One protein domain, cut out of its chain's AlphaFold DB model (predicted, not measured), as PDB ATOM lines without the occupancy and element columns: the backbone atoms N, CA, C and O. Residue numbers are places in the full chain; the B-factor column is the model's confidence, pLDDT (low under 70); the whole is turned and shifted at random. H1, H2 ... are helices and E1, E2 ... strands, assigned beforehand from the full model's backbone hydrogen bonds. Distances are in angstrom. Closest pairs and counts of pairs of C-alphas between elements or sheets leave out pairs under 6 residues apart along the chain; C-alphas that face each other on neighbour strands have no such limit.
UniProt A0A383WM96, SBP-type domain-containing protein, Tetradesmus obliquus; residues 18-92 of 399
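This is residues 18 to 92 of the 399 residues of the protein "SBP-type domain-containing protein" of Tetradesmus obliquus (UniProt A0A383WM96). Little regular structure: mostly loops, with a small hairpin of E1 and E2 across the middle, a loop-rich part holding H1 at one end of the long axis and H2 at the other. The printed part has 75 residues, 23 of them in named elements, in the order H1, E1, E2, H2; the class is mixed and the two-stranded sheet antiparallel. It is compact, radius of gyration of the C-alphas 12.7 A, spanning 39 by 27 by 17 A.

E1, residues 61 to 65, measures 13.0 A from C-alpha 61 at (287.590, 383.581, 301.745); E2 is residues 70 to 73, 9.9 A. H1 is residues 35 to 40, 8.7 A; H2, residues 85 to 92, measures 10.7 A and ends at (263.415, 376.648, 293.608).

The hairpin's strands stand at 143 degrees, with N 63 and O 72 2.9 A apart. Residues 52 to 53 pair antiparallel with residues 61 to 62 of E1. The closest C-alphas of H1 and E2, Lys 40 and Lys 70, are separated by 8.0 A. H2 is apart from H1 and E1. In H1 and H2 every O i to N i+4 pair is within hydrogen-bond range.

The C-alphas farthest apart, Thr 27 and Arg 92, are separated by 39.4 A. The printed part has no cut; the links H1 to E1 and E2 to H2 are long. Residues 18 and 92 have pLDDT under 70.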
ATOM      1  N   LEU A  18     298.732 364.473 304.610       62.69
ATOM      2  CA  LEU A  18     297.351 364.092 304.293       62.69
ATOM      3  C   LEU A  18     296.410 364.227 305.494       62.69
ATOM      4  O   LEU A  18     295.195 364.253 305.295       62.69
ATOM      5  N   SER A  19     296.956 364.329 306.709       79.38
ATOM      6  CA  SER A  19     296.180 364.418 307.944       79.38
ATOM      7  C   SER A  19     296.038 365.844 308.475       79.38
ATOM      8  O   SER A  19     295.288 366.047 309.410       79.38
ATOM      9  N   THR A  20     296.679 366.866 307.903       90.50
ATOM     10  CA  THR A  20     296.504 368.248 308.396       90.50
ATOM     11  C   THR A  20     295.333 368.968 307.714       90.50
ATOM     12  O   THR A  20     295.035 368.753 306.537       90.50
ATOM     13  N   CYS A  21     294.655 369.847 308.456       93.56
ATOM     14  CA  CYS A  21     293.591 370.704 307.934       93.56
ATOM     15  C   CYS A  21     294.087 371.641 306.812       93.56
ATOM     16  O   CYS A  21     295.117 372.292 306.944       93.56
ATOM     17  N   LYS A  22     293.308 371.773 305.730       93.31
ATOM     18  CA  LYS A  22     293.646 372.594 304.549       93.31
ATOM     19  C   LYS A  22     293.481 374.114 304.754       93.31
ATOM     20  O   LYS A  22     293.796 374.900 303.864       93.31
ATOM     21  N   ALA A  23     292.942 374.529 305.900       93.56
ATOM     22  CA  ALA A  23     292.758 375.939 306.239       93.56
ATOM     23  C   ALA A  23     294.101 376.614 306.572       93.56
ATOM     24  O   ALA A  23     294.929 376.041 307.282       93.56
ATOM     25  N   GLN A  24     294.285 377.844 306.098       93.94
ATOM     26  CA  GLN A  24     295.498 378.631 306.300       93.94
ATOM     27  C   GLN A  24     295.775 378.823 307.799       93.94
ATOM     28  O   GLN A  24     294.896 379.231 308.557       93.94
ATOM     29  N   GLY A  25     296.998 378.504 308.233       90.06
ATOM     30  CA  GLY A  25     297.415 378.627 309.635       90.06
ATOM     31  C   GLY A  25     296.811 377.585 310.585       90.06
ATOM     32  O   GLY A  25     297.016 377.673 311.793       90.06
ATOM     33  N   CYS A  26     296.076 376.589 310.079       93.19
ATOM     34  CA  CYS A  26     295.535 375.518 310.907       93.19
ATOM     35  C   CYS A  26     296.467 374.301 310.920       93.19
ATOM     36  O   CYS A  26     296.625 373.622 309.914       93.19
ATOM     37  N   THR A  27     297.015 373.978 312.090       90.88
ATOM     38  CA  THR A  27     297.860 372.791 312.320       90.88
ATOM     39  C   THR A  27     297.098 371.631 312.965       90.88
ATOM     40  O   THR A  27     297.705 370.702 313.489       90.88
ATOM     41  N   ALA A  28     295.761 371.681 312.960       91.00
ATOM     42  CA  ALA A  28     294.943 370.631 313.555       91.00
ATOM     43  C   ALA A  28     295.132 369.311 312.798       91.00
ATOM     44  O   ALA A  28     294.924 369.264 311.579       91.00
ATOM     45  N   ASP A  29     295.481 368.263 313.542       91.12
ATOM     46  CA  ASP A  29     295.595 366.915 313.005       91.12
ATOM     47  C   ASP A  29     294.207 366.277 312.844       91.12
ATOM     48  O   ASP A  29     293.303 366.450 313.665       91.12
ATOM     49  N   LEU A  30     294.024 365.574 311.733       90.94
ATOM     50  CA  LEU A  30     292.806 364.876 311.337       90.94
ATOM     51  C   LEU A  30     292.961 363.360 311.480       90.94
ATOM     52  O   LEU A  30     292.004 362.656 311.172       90.94
ATOM     53  N   SER A  31     294.118 362.864 311.938       85.94
ATOM     54  CA  SER A  31     294.387 361.433 312.159       85.94
ATOM     55  C   SER A  31     293.299 360.759 313.003       85.94
ATOM     56  O   SER A  31     292.810 359.699 312.624       85.94
ATOM     57  N   ASP A  32     292.842 361.438 314.061       82.94
ATOM     58  CA  ASP A  32     291.767 360.969 314.951       82.94
ATOM     59  C   ASP A  32     290.391 361.579 314.612       82.94
ATOM     60  O   ASP A  32     289.401 361.380 315.322       82.94
ATOM     61  N   ALA A  33     290.293 362.356 313.529       84.06
ATOM     62  CA  ALA A  33     289.040 362.970 313.113       84.06
ATOM     63  C   ALA A  33     288.195 361.992 312.279       84.06
ATOM     64  O   ALA A  33     288.700 361.191 311.496       84.06
ATOM     65  N   GLY A  34     286.867 362.083 312.399       88.62
ATOM     66  CA  GLY A  34     285.956 361.191 311.674       88.62
ATOM     67  C   GLY A  34     286.154 361.212 310.148       88.62
ATOM     68  O   GLY A  34     286.569 362.221 309.573       88.62
ATOM     69  N   LYS A  35     285.767 360.119 309.470       90.00
ATOM     70  CA  LYS A  35     285.939 359.894 308.012       90.00
ATOM     71  C   LYS A  35     285.538 361.089 307.131       90.00
ATOM     72  O   LYS A  35     286.157 361.343 306.101       90.00
ATOM     73  N   TYR A  36     284.512 361.837 307.534       90.62
ATOM     74  CA  TYR A  36     284.061 363.034 306.823       90.62
ATOM     75  C   TYR A  36     285.094 364.174 306.840       90.62
ATOM     76  O   TYR A  36     285.356 364.787 305.805       90.62
ATOM     77  N   CYS A  37     285.722 364.414 307.996       92.25
ATOM     78  CA  CYS A  37     286.780 365.411 308.167       92.25
ATOM     79  C   CYS A  37     288.008 365.047 307.326       92.25
ATOM     80  O   CYS A  37     288.543 365.906 306.630       92.25
ATOM     81  N   LEU A  38     288.379 363.762 307.309       91.00
ATOM     82  CA  LEU A  38     289.462 363.224 306.481       91.00
ATOM     83  C   LEU A  38     289.190 363.408 304.980       91.00
ATOM     84  O   LEU A  38     290.032 363.943 304.261       91.00
ATOM     85  N   LYS A  39     287.989 363.049 304.502       91.00
ATOM     86  CA  LYS A  39     287.618 363.191 303.080       91.00
ATOM     87  C   LYS A  39     287.665 364.644 302.608       91.00
ATOM     88  O   LYS A  39     288.011 364.905 301.459       91.00
ATOM     89  N   LYS A  40     287.284 365.593 303.468       92.19
ATOM     90  CA  LYS A  40     287.281 367.027 303.135       92.19
ATOM     91  C   LYS A  40     288.576 367.743 303.513       92.19
ATOM     92  O   LYS A  40     288.743 368.889 303.113       92.19
ATOM     93  N   ARG A  41     289.476 367.077 304.243       93.12
ATOM     94  CA  ARG A  41     290.692 367.650 304.842       93.12
ATOM     95  C   ARG A  41     290.412 368.943 305.612       93.12
ATOM     96  O   ARG A  41     291.136 369.928 305.503       93.12
ATOM     97  N   LEU A  42     289.332 368.942 306.389       93.88
ATOM     98  CA  LEU A  42     288.914 370.065 307.226       93.88
ATOM     99  C   LEU A  42     288.612 369.562 308.630       93.88
ATOM    100  O   LEU A  42     287.904 368.570 308.798       93.88
ATOM    101  N   CYS A  43     289.102 370.271 309.644       94.56
ATOM    102  CA  CYS A  43     288.776 369.936 311.024       94.56
ATOM    103  C   CYS A  43     287.317 370.312 311.357       94.56
ATOM    104  O   CYS A  43     286.722 371.166 310.685       94.56
ATOM    105  N   PRO A  44     286.723 369.744 312.424       93.62
ATOM    106  CA  PRO A  44     285.330 370.009 312.800       93.62
ATOM    107  C   PRO A  44     285.000 371.488 313.041       93.62
ATOM    108  O   PRO A  44     283.834 371.876 312.937       93.62
ATOM    109  N   ARG A  45     286.011 372.302 313.380       94.88
ATOM    110  CA  ARG A  45     285.883 373.758 313.520       94.88
ATOM    111  C   ARG A  45     285.716 374.430 312.157       94.88
ATOM    112  O   ARG A  45     284.755 375.163 311.968       94.88
ATOM    113  N   HIS A  46     286.584 374.123 311.192       95.00
ATOM    114  CA  HIS A  46     286.548 374.721 309.852       95.00
ATOM    115  C   HIS A  46     285.388 374.221 308.988       95.00
ATOM    116  O   HIS A  46     284.847 374.984 308.197       95.00
ATOM    117  N   LEU A  47     284.919 372.992 309.208       93.75
ATOM    118  CA  LEU A  47     283.670 372.495 308.618       93.75
ATOM    119  C   LEU A  47     282.437 373.320 309.018       93.75
ATOM    120  O   LEU A  47     281.449 373.352 308.287       93.75
ATOM    121  N   ARG A  48     282.483 373.972 310.186       93.31
ATOM    122  CA  ARG A  48     281.397 374.794 310.736       93.31
ATOM    123  C   ARG A  48     281.694 376.294 310.705       93.31
ATOM    124  O   ARG A  48     280.836 377.056 311.147       93.31
ATOM    125  N   ALA A  49     282.859 376.704 310.214       94.00
ATOM    126  CA  ALA A  49     283.256 378.102 310.154       94.00
ATOM    127  C   ALA A  49     282.442 378.857 309.092       94.00
ATOM    128  O   ALA A  49     282.119 378.311 308.036       94.00
ATOM    129  N   ASP A  50     282.113 380.120 309.372       92.44
ATOM    130  CA  ASP A  50     281.393 380.971 308.418       92.44
ATOM    131  C   ASP A  50     282.306 381.545 307.329       92.44
ATOM    132  O   ASP A  50     281.837 381.816 306.226       92.44
ATOM    133  N   ALA A  51     283.603 381.653 307.612       92.50
ATOM    134  CA  ALA A  51     284.638 382.018 306.657       92.50
ATOM    135  C   ALA A  51     285.947 381.305 307.017       92.50
ATOM    136  O   ALA A  51     286.284 381.176 308.195       92.50
ATOM    137  N   LEU A  52     286.689 380.850 306.011       94.00
ATOM    138  CA  LEU A  52     288.037 380.309 306.158       94.00
ATOM    139  C   LEU A  52     288.891 380.673 304.945       94.00
ATOM    140  O   LEU A  52     288.383 380.764 303.830       94.00
ATOM    141  N   ARG A  53     290.191 380.847 305.159       95.50
ATOM    142  CA  ARG A  53     291.180 380.968 304.081       95.50
ATOM    143  C   ARG A  53     291.807 379.611 303.829       95.50
ATOM    144  O   ARG A  53     292.007 378.844 304.772       95.50
ATOM    145  N   LEU A  54     292.101 379.305 302.575       92.94
ATOM    146  CA  LEU A  54     292.791 378.075 302.197       92.94
ATOM    147  C   LEU A  54     294.254 378.383 301.908       92.94
ATOM    148  O   LEU A  54     294.564 379.415 301.323       92.94
ATOM    149  N   THR A  55     295.146 377.474 302.293       87.38
ATOM    150  CA  THR A  55     296.593 377.658 302.109       87.38
ATOM    151  C   THR A  55     296.991 377.771 300.631       87.38
ATOM    152  O   THR A  55     297.985 378.411 300.318       87.38
ATOM    153  N   ASP A  56     296.215 377.171 299.722       86.94
ATOM    154  CA  ASP A  56     296.493 377.071 298.284       86.94
ATOM    155  C   ASP A  56     295.733 378.081 297.402       86.94
ATOM    156  O   ASP A  56     295.912 378.070 296.192       86.94
ATOM    157  N   GLN A  57     294.872 378.936 297.971       86.12
ATOM    158  CA  GLN A  57     293.944 379.793 297.201       86.12
ATOM    159  C   GLN A  57     294.094 381.298 297.506       86.12
ATOM    160  O   GLN A  57     293.172 382.088 297.277       86.12
ATOM    161  N   GLY A  58     295.251 381.706 298.037       87.31
ATOM    162  CA  GLY A  58     295.577 383.106 298.320       87.31
ATOM    163  C   GLY A  58     294.668 383.754 299.375       87.31
ATOM    164  O   GLY A  58     294.364 383.153 300.404       87.31
ATOM    165  N   GLU A  59     294.240 384.993 299.118       89.56
ATOM    166  CA  GLU A  59     293.486 385.840 300.065       89.56
ATOM    167  C   GLU A  59     291.962 385.591 300.043       89.56
ATOM    168  O   GLU A  59     291.204 386.156 300.836       89.56
ATOM    169  N   THR A  60     291.487 384.727 299.141       93.69
ATOM    170  CA  THR A  60     290.054 384.466 298.967       93.69
ATOM    171  C   THR A  60     289.477 383.737 300.180       93.69
ATOM    172  O   THR A  60     290.013 382.732 300.652       93.69
ATOM    173  N   LEU A  61     288.333 384.222 300.667       94.69
ATOM    174  CA  LEU A  61     287.590 383.581 301.745       94.69
ATOM    175  C   LEU A  61     286.597 382.554 301.187       94.69
ATOM    176  O   LEU A  61     285.817 382.829 300.272       94.69
ATOM    177  N   PHE A  62     286.581 381.382 301.806       95.19
ATOM    178  CA  PHE A  62     285.725 380.255 301.469       95.19
ATOM    179  C   PHE A  62     284.782 379.923 302.620       95.19
ATOM    180  O   PHE A  62     285.059 380.205 303.787       95.19
ATOM    181  N   ARG A  63     283.674 379.266 302.292       95.31
ATOM    182  CA  ARG A  63     282.742 378.686 303.260       95.31
ATOM    183  C   ARG A  63     282.305 377.308 302.785       95.31
ATOM    184  O   ARG A  63     282.185 377.046 301.588       95.31
ATOM    185  N   PHE A  64     282.073 376.402 303.728       95.31
ATOM    186  CA  PHE A  64     281.593 375.064 303.410       95.31
ATOM    187  C   PHE A  64     280.088 375.084 303.112       95.31
ATOM    188  O   PHE A  64     279.280 375.464 303.961       95.31
ATOM    189  N   CYS A  65     279.701 374.663 301.908       94.69
ATOM    190  CA  CYS A  65     278.301 374.528 301.527       94.69
ATOM    191  C   CYS A  65     277.733 373.213 302.070       94.69
ATOM    192  O   CYS A  65     278.170 372.134 301.666       94.69
ATOM    193  N   GLN A  66     276.719 373.287 302.936       91.38
ATOM    194  CA  GLN A  66     276.120 372.094 303.553       91.38
ATOM    195  C   GLN A  66     275.417 371.175 302.547       91.38
ATOM    196  O   GLN A  66     275.440 369.963 302.719       91.38
ATOM    197  N   GLN A  67     274.818 371.736 301.495       90.31
ATOM    198  CA  GLN A  67     274.082 370.946 300.500       90.31
ATOM    199  C   GLN A  67     274.995 370.324 299.452       90.31
ATOM    200  O   GLN A  67     274.806 369.178 299.070       90.31
ATOM    201  N   CYS A  68     276.012 371.060 299.008       91.56
ATOM    202  CA  CYS A  68     276.948 370.541 298.013       91.56
ATOM    203  C   CYS A  68     278.055 369.691 298.647       91.56
ATOM    204  O   CYS A  68     278.715 368.917 297.958       91.56
ATOM    205  N   GLY A  69     278.317 369.870 299.946       91.94
ATOM    206  CA  GLY A  69     279.435 369.236 300.636       91.94
ATOM    207  C   GLY A  69     280.803 369.674 300.093       91.94
ATOM    208  O   GLY A  69     281.746 368.876 300.102       91.94
ATOM    209  N   LYS A  70     280.913 370.899 299.565       92.94
ATOM    210  CA  LYS A  70     282.121 371.467 298.940       92.94
ATOM    211  C   LYS A  70     282.451 372.833 299.545       92.94
ATOM    212  O   LYS A  70     281.572 373.501 300.089       92.94
ATOM    213  N   LEU A  71     283.720 373.225 299.456       94.25
ATOM    214  CA  LEU A  71     284.158 374.584 299.760       94.25
ATOM    215  C   LEU A  71     283.850 375.473 298.562       94.25
ATOM    216  O   LEU A  71     284.319 375.198 297.464       94.25
ATOM    217  N   GLU A  72     283.072 376.520 298.790       94.50
ATOM    218  CA  GLU A  72     282.744 377.519 297.778       94.50
ATOM    219  C   GLU A  72     283.280 378.882 298.235       94.50
ATOM    220  O   GLU A  72     283.333 379.142 299.445       94.50
ATOM    221  N   PRO A  73     283.674 379.769 297.312       94.50
ATOM    222  CA  PRO A  73     284.014 381.144 297.655       94.50
ATOM    223  C   PRO A  73     282.824 381.844 298.317       94.50
ATOM    224  O   PRO A  73     281.678 381.635 297.913       94.50
ATOM    225  N   LEU A  74     283.076 382.723 299.288       94.00
ATOM    226  CA  LEU A  74     282.019 383.472 299.985       94.00
ATOM    227  C   LEU A  74     281.132 384.301 299.044       94.00
ATOM    228  O   LEU A  74     279.940 384.440 299.306       94.00
ATOM    229  N   ALA A  75     281.666 384.736 297.900       91.69
ATOM    230  CA  ALA A  75     280.908 385.412 296.843       91.69
ATOM    231  C   ALA A  75     279.746 384.570 296.268       91.69
ATOM    232  O   ALA A  75     278.788 385.120 295.724       91.69
ATOM    233  N   ARG A  76     279.795 383.234 296.395       90.12
ATOM    234  CA  ARG A  76     278.723 382.325 295.952       90.12
ATOM    235  C   ARG A  76     277.646 382.069 297.004       90.12
ATOM    236  O   ARG A  76     276.749 381.259 296.759       90.12
ATOM    237  N   PHE A  77     277.705 382.726 298.159       92.38
ATOM    238  CA  PHE A  77     276.693 382.618 299.207       92.38
ATOM    239  C   PHE A  77     275.810 383.867 299.233       92.38
ATOM    240  O   PHE A  77     276.261 384.978 298.979       92.38
ATOM    241  N   GLU A  78     274.531 383.675 299.551       86.31
ATOM    242  CA  GLU A  78     273.583 384.769 299.773       86.31
ATOM    243  C   GLU A  78     273.373 384.979 301.275       86.31
ATOM    244  O   GLU A  78     272.784 384.133 301.961       86.31
ATOM    245  N   GLY A  79     273.842 386.123 301.781       82.00
ATOM    246  CA  GLY A  79     273.647 386.551 303.167       82.00
ATOM    247  C   GLY A  79     274.111 385.509 304.191       82.00
ATOM    248  O   GLY A  79     275.216 384.976 304.109       82.00
ATOM    249  N   ASN A  80     273.248 385.192 305.162       81.94
ATOM    250  CA  ASN A  80     273.581 384.293 306.272       81.94
ATOM    251  C   ASN A  80     273.376 382.789 305.958       81.94
ATOM    252  O   ASN A  80     273.615 381.927 306.805       81.94
ATOM    253  N   LYS A  81     272.944 382.416 304.744       86.88
ATOM    254  CA  LYS A  81     272.620 381.011 304.426       86.88
ATOM    255  C   LYS A  81     273.883 380.172 304.201       86.88
ATOM    256  O   LYS A  81     274.764 380.567 303.448       86.88
ATOM    257  N   ARG A  82     273.945 378.971 304.795       85.31
ATOM    258  CA  ARG A  82     275.065 378.000 304.667       85.31
ATOM    259  C   ARG A  82     275.033 377.141 303.391       85.31
ATOM    260  O   ARG A  82     275.744 376.143 303.286       85.31
ATOM    261  N   SER A  83     274.212 377.515 302.416       90.69
ATOM    262  CA  SER A  83     274.108 376.867 301.106       90.69
ATOM    263  C   SER A  83     274.449 377.865 300.007       90.69
ATOM    264  O   SER A  83     273.967 378.997 300.053       90.69
ATOM    265  N   CYS A  84     275.243 377.451 299.022       90.94
ATOM    266  CA  CYS A  84     275.573 378.293 297.878       90.94
ATOM    267  C   CYS A  84     274.332 378.583 297.013       90.94
ATOM    268  O   CYS A  84     273.334 377.851 297.043       90.94
ATOM    269  N   ARG A  85     274.415 379.652 296.217       88.88
ATOM    270  CA  ARG A  85     273.348 380.124 295.319       88.88
ATOM    271  C   ARG A  85     272.867 379.045 294.356       88.88
ATOM    272  O   ARG A  85     271.664 378.865 294.212       88.88
ATOM    273  N   SER A  86     273.783 378.271 293.779       80.94
ATOM    274  CA  SER A  86     273.455 377.205 292.822       80.94
ATOM    275  C   SER A  86     272.536 376.139 293.428       80.94
ATOM    276  O   SER A  86     271.557 375.733 292.810       80.94
ATOM    277  N   SER A  87     272.792 375.731 294.675       79.12
ATOM    278  CA  SER A  87     271.954 374.744 295.368       79.12
ATOM    279  C   SER A  87     270.597 375.317 295.787       79.12
ATOM    280  O   SER A  87     269.588 374.612 295.816       79.12
ATOM    281  N   LEU A  88     270.548 376.615 296.099       78.56
ATOM    282  CA  LEU A  88     269.290 377.309 296.371       78.56
ATOM    283  C   LEU A  88     268.433 377.456 295.111       78.56
ATOM    284  O   LEU A  88     267.228 377.245 295.198       78.56
ATOM    285  N   ALA A  89     269.038 377.764 293.963       75.06
ATOM    286  CA  ALA A  89     268.347 377.840 292.680       75.06
ATOM    287  C   ALA A  89     267.762 376.479 292.282       75.06
ATOM    288  O   ALA A  89     266.578 376.399 291.972       75.06
ATOM    289  N   LYS A  90     268.541 375.396 292.417       75.38
ATOM    290  CA  LYS A  90     268.083 374.039 292.086       75.38
ATOM    291  C   LYS A  90     266.824 373.626 292.855       75.38
ATOM    292  O   LYS A  90     265.932 373.023 292.281       75.38
ATOM    293  N   ARG A  91     266.717 374.006 294.134       70.44
ATOM    294  CA  ARG A  91     265.512 373.726 294.936       70.44
ATOM    295  C   ARG A  91     264.307 374.584 294.572       70.44
ATOM    296  O   ARG A  91     263.181 374.148 294.747       70.44
ATOM    297  N   ARG A  92     264.522 375.815 294.102       68.50
ATOM    298  CA  ARG A  92     263.415 376.648 293.608       68.50
ATOM    299  C   ARG A  92     262.836 376.076 292.321       68.50
ATOM    300  O   ARG A  92     261.629 376.120 292.159       68.50
TER     301      ARG A  92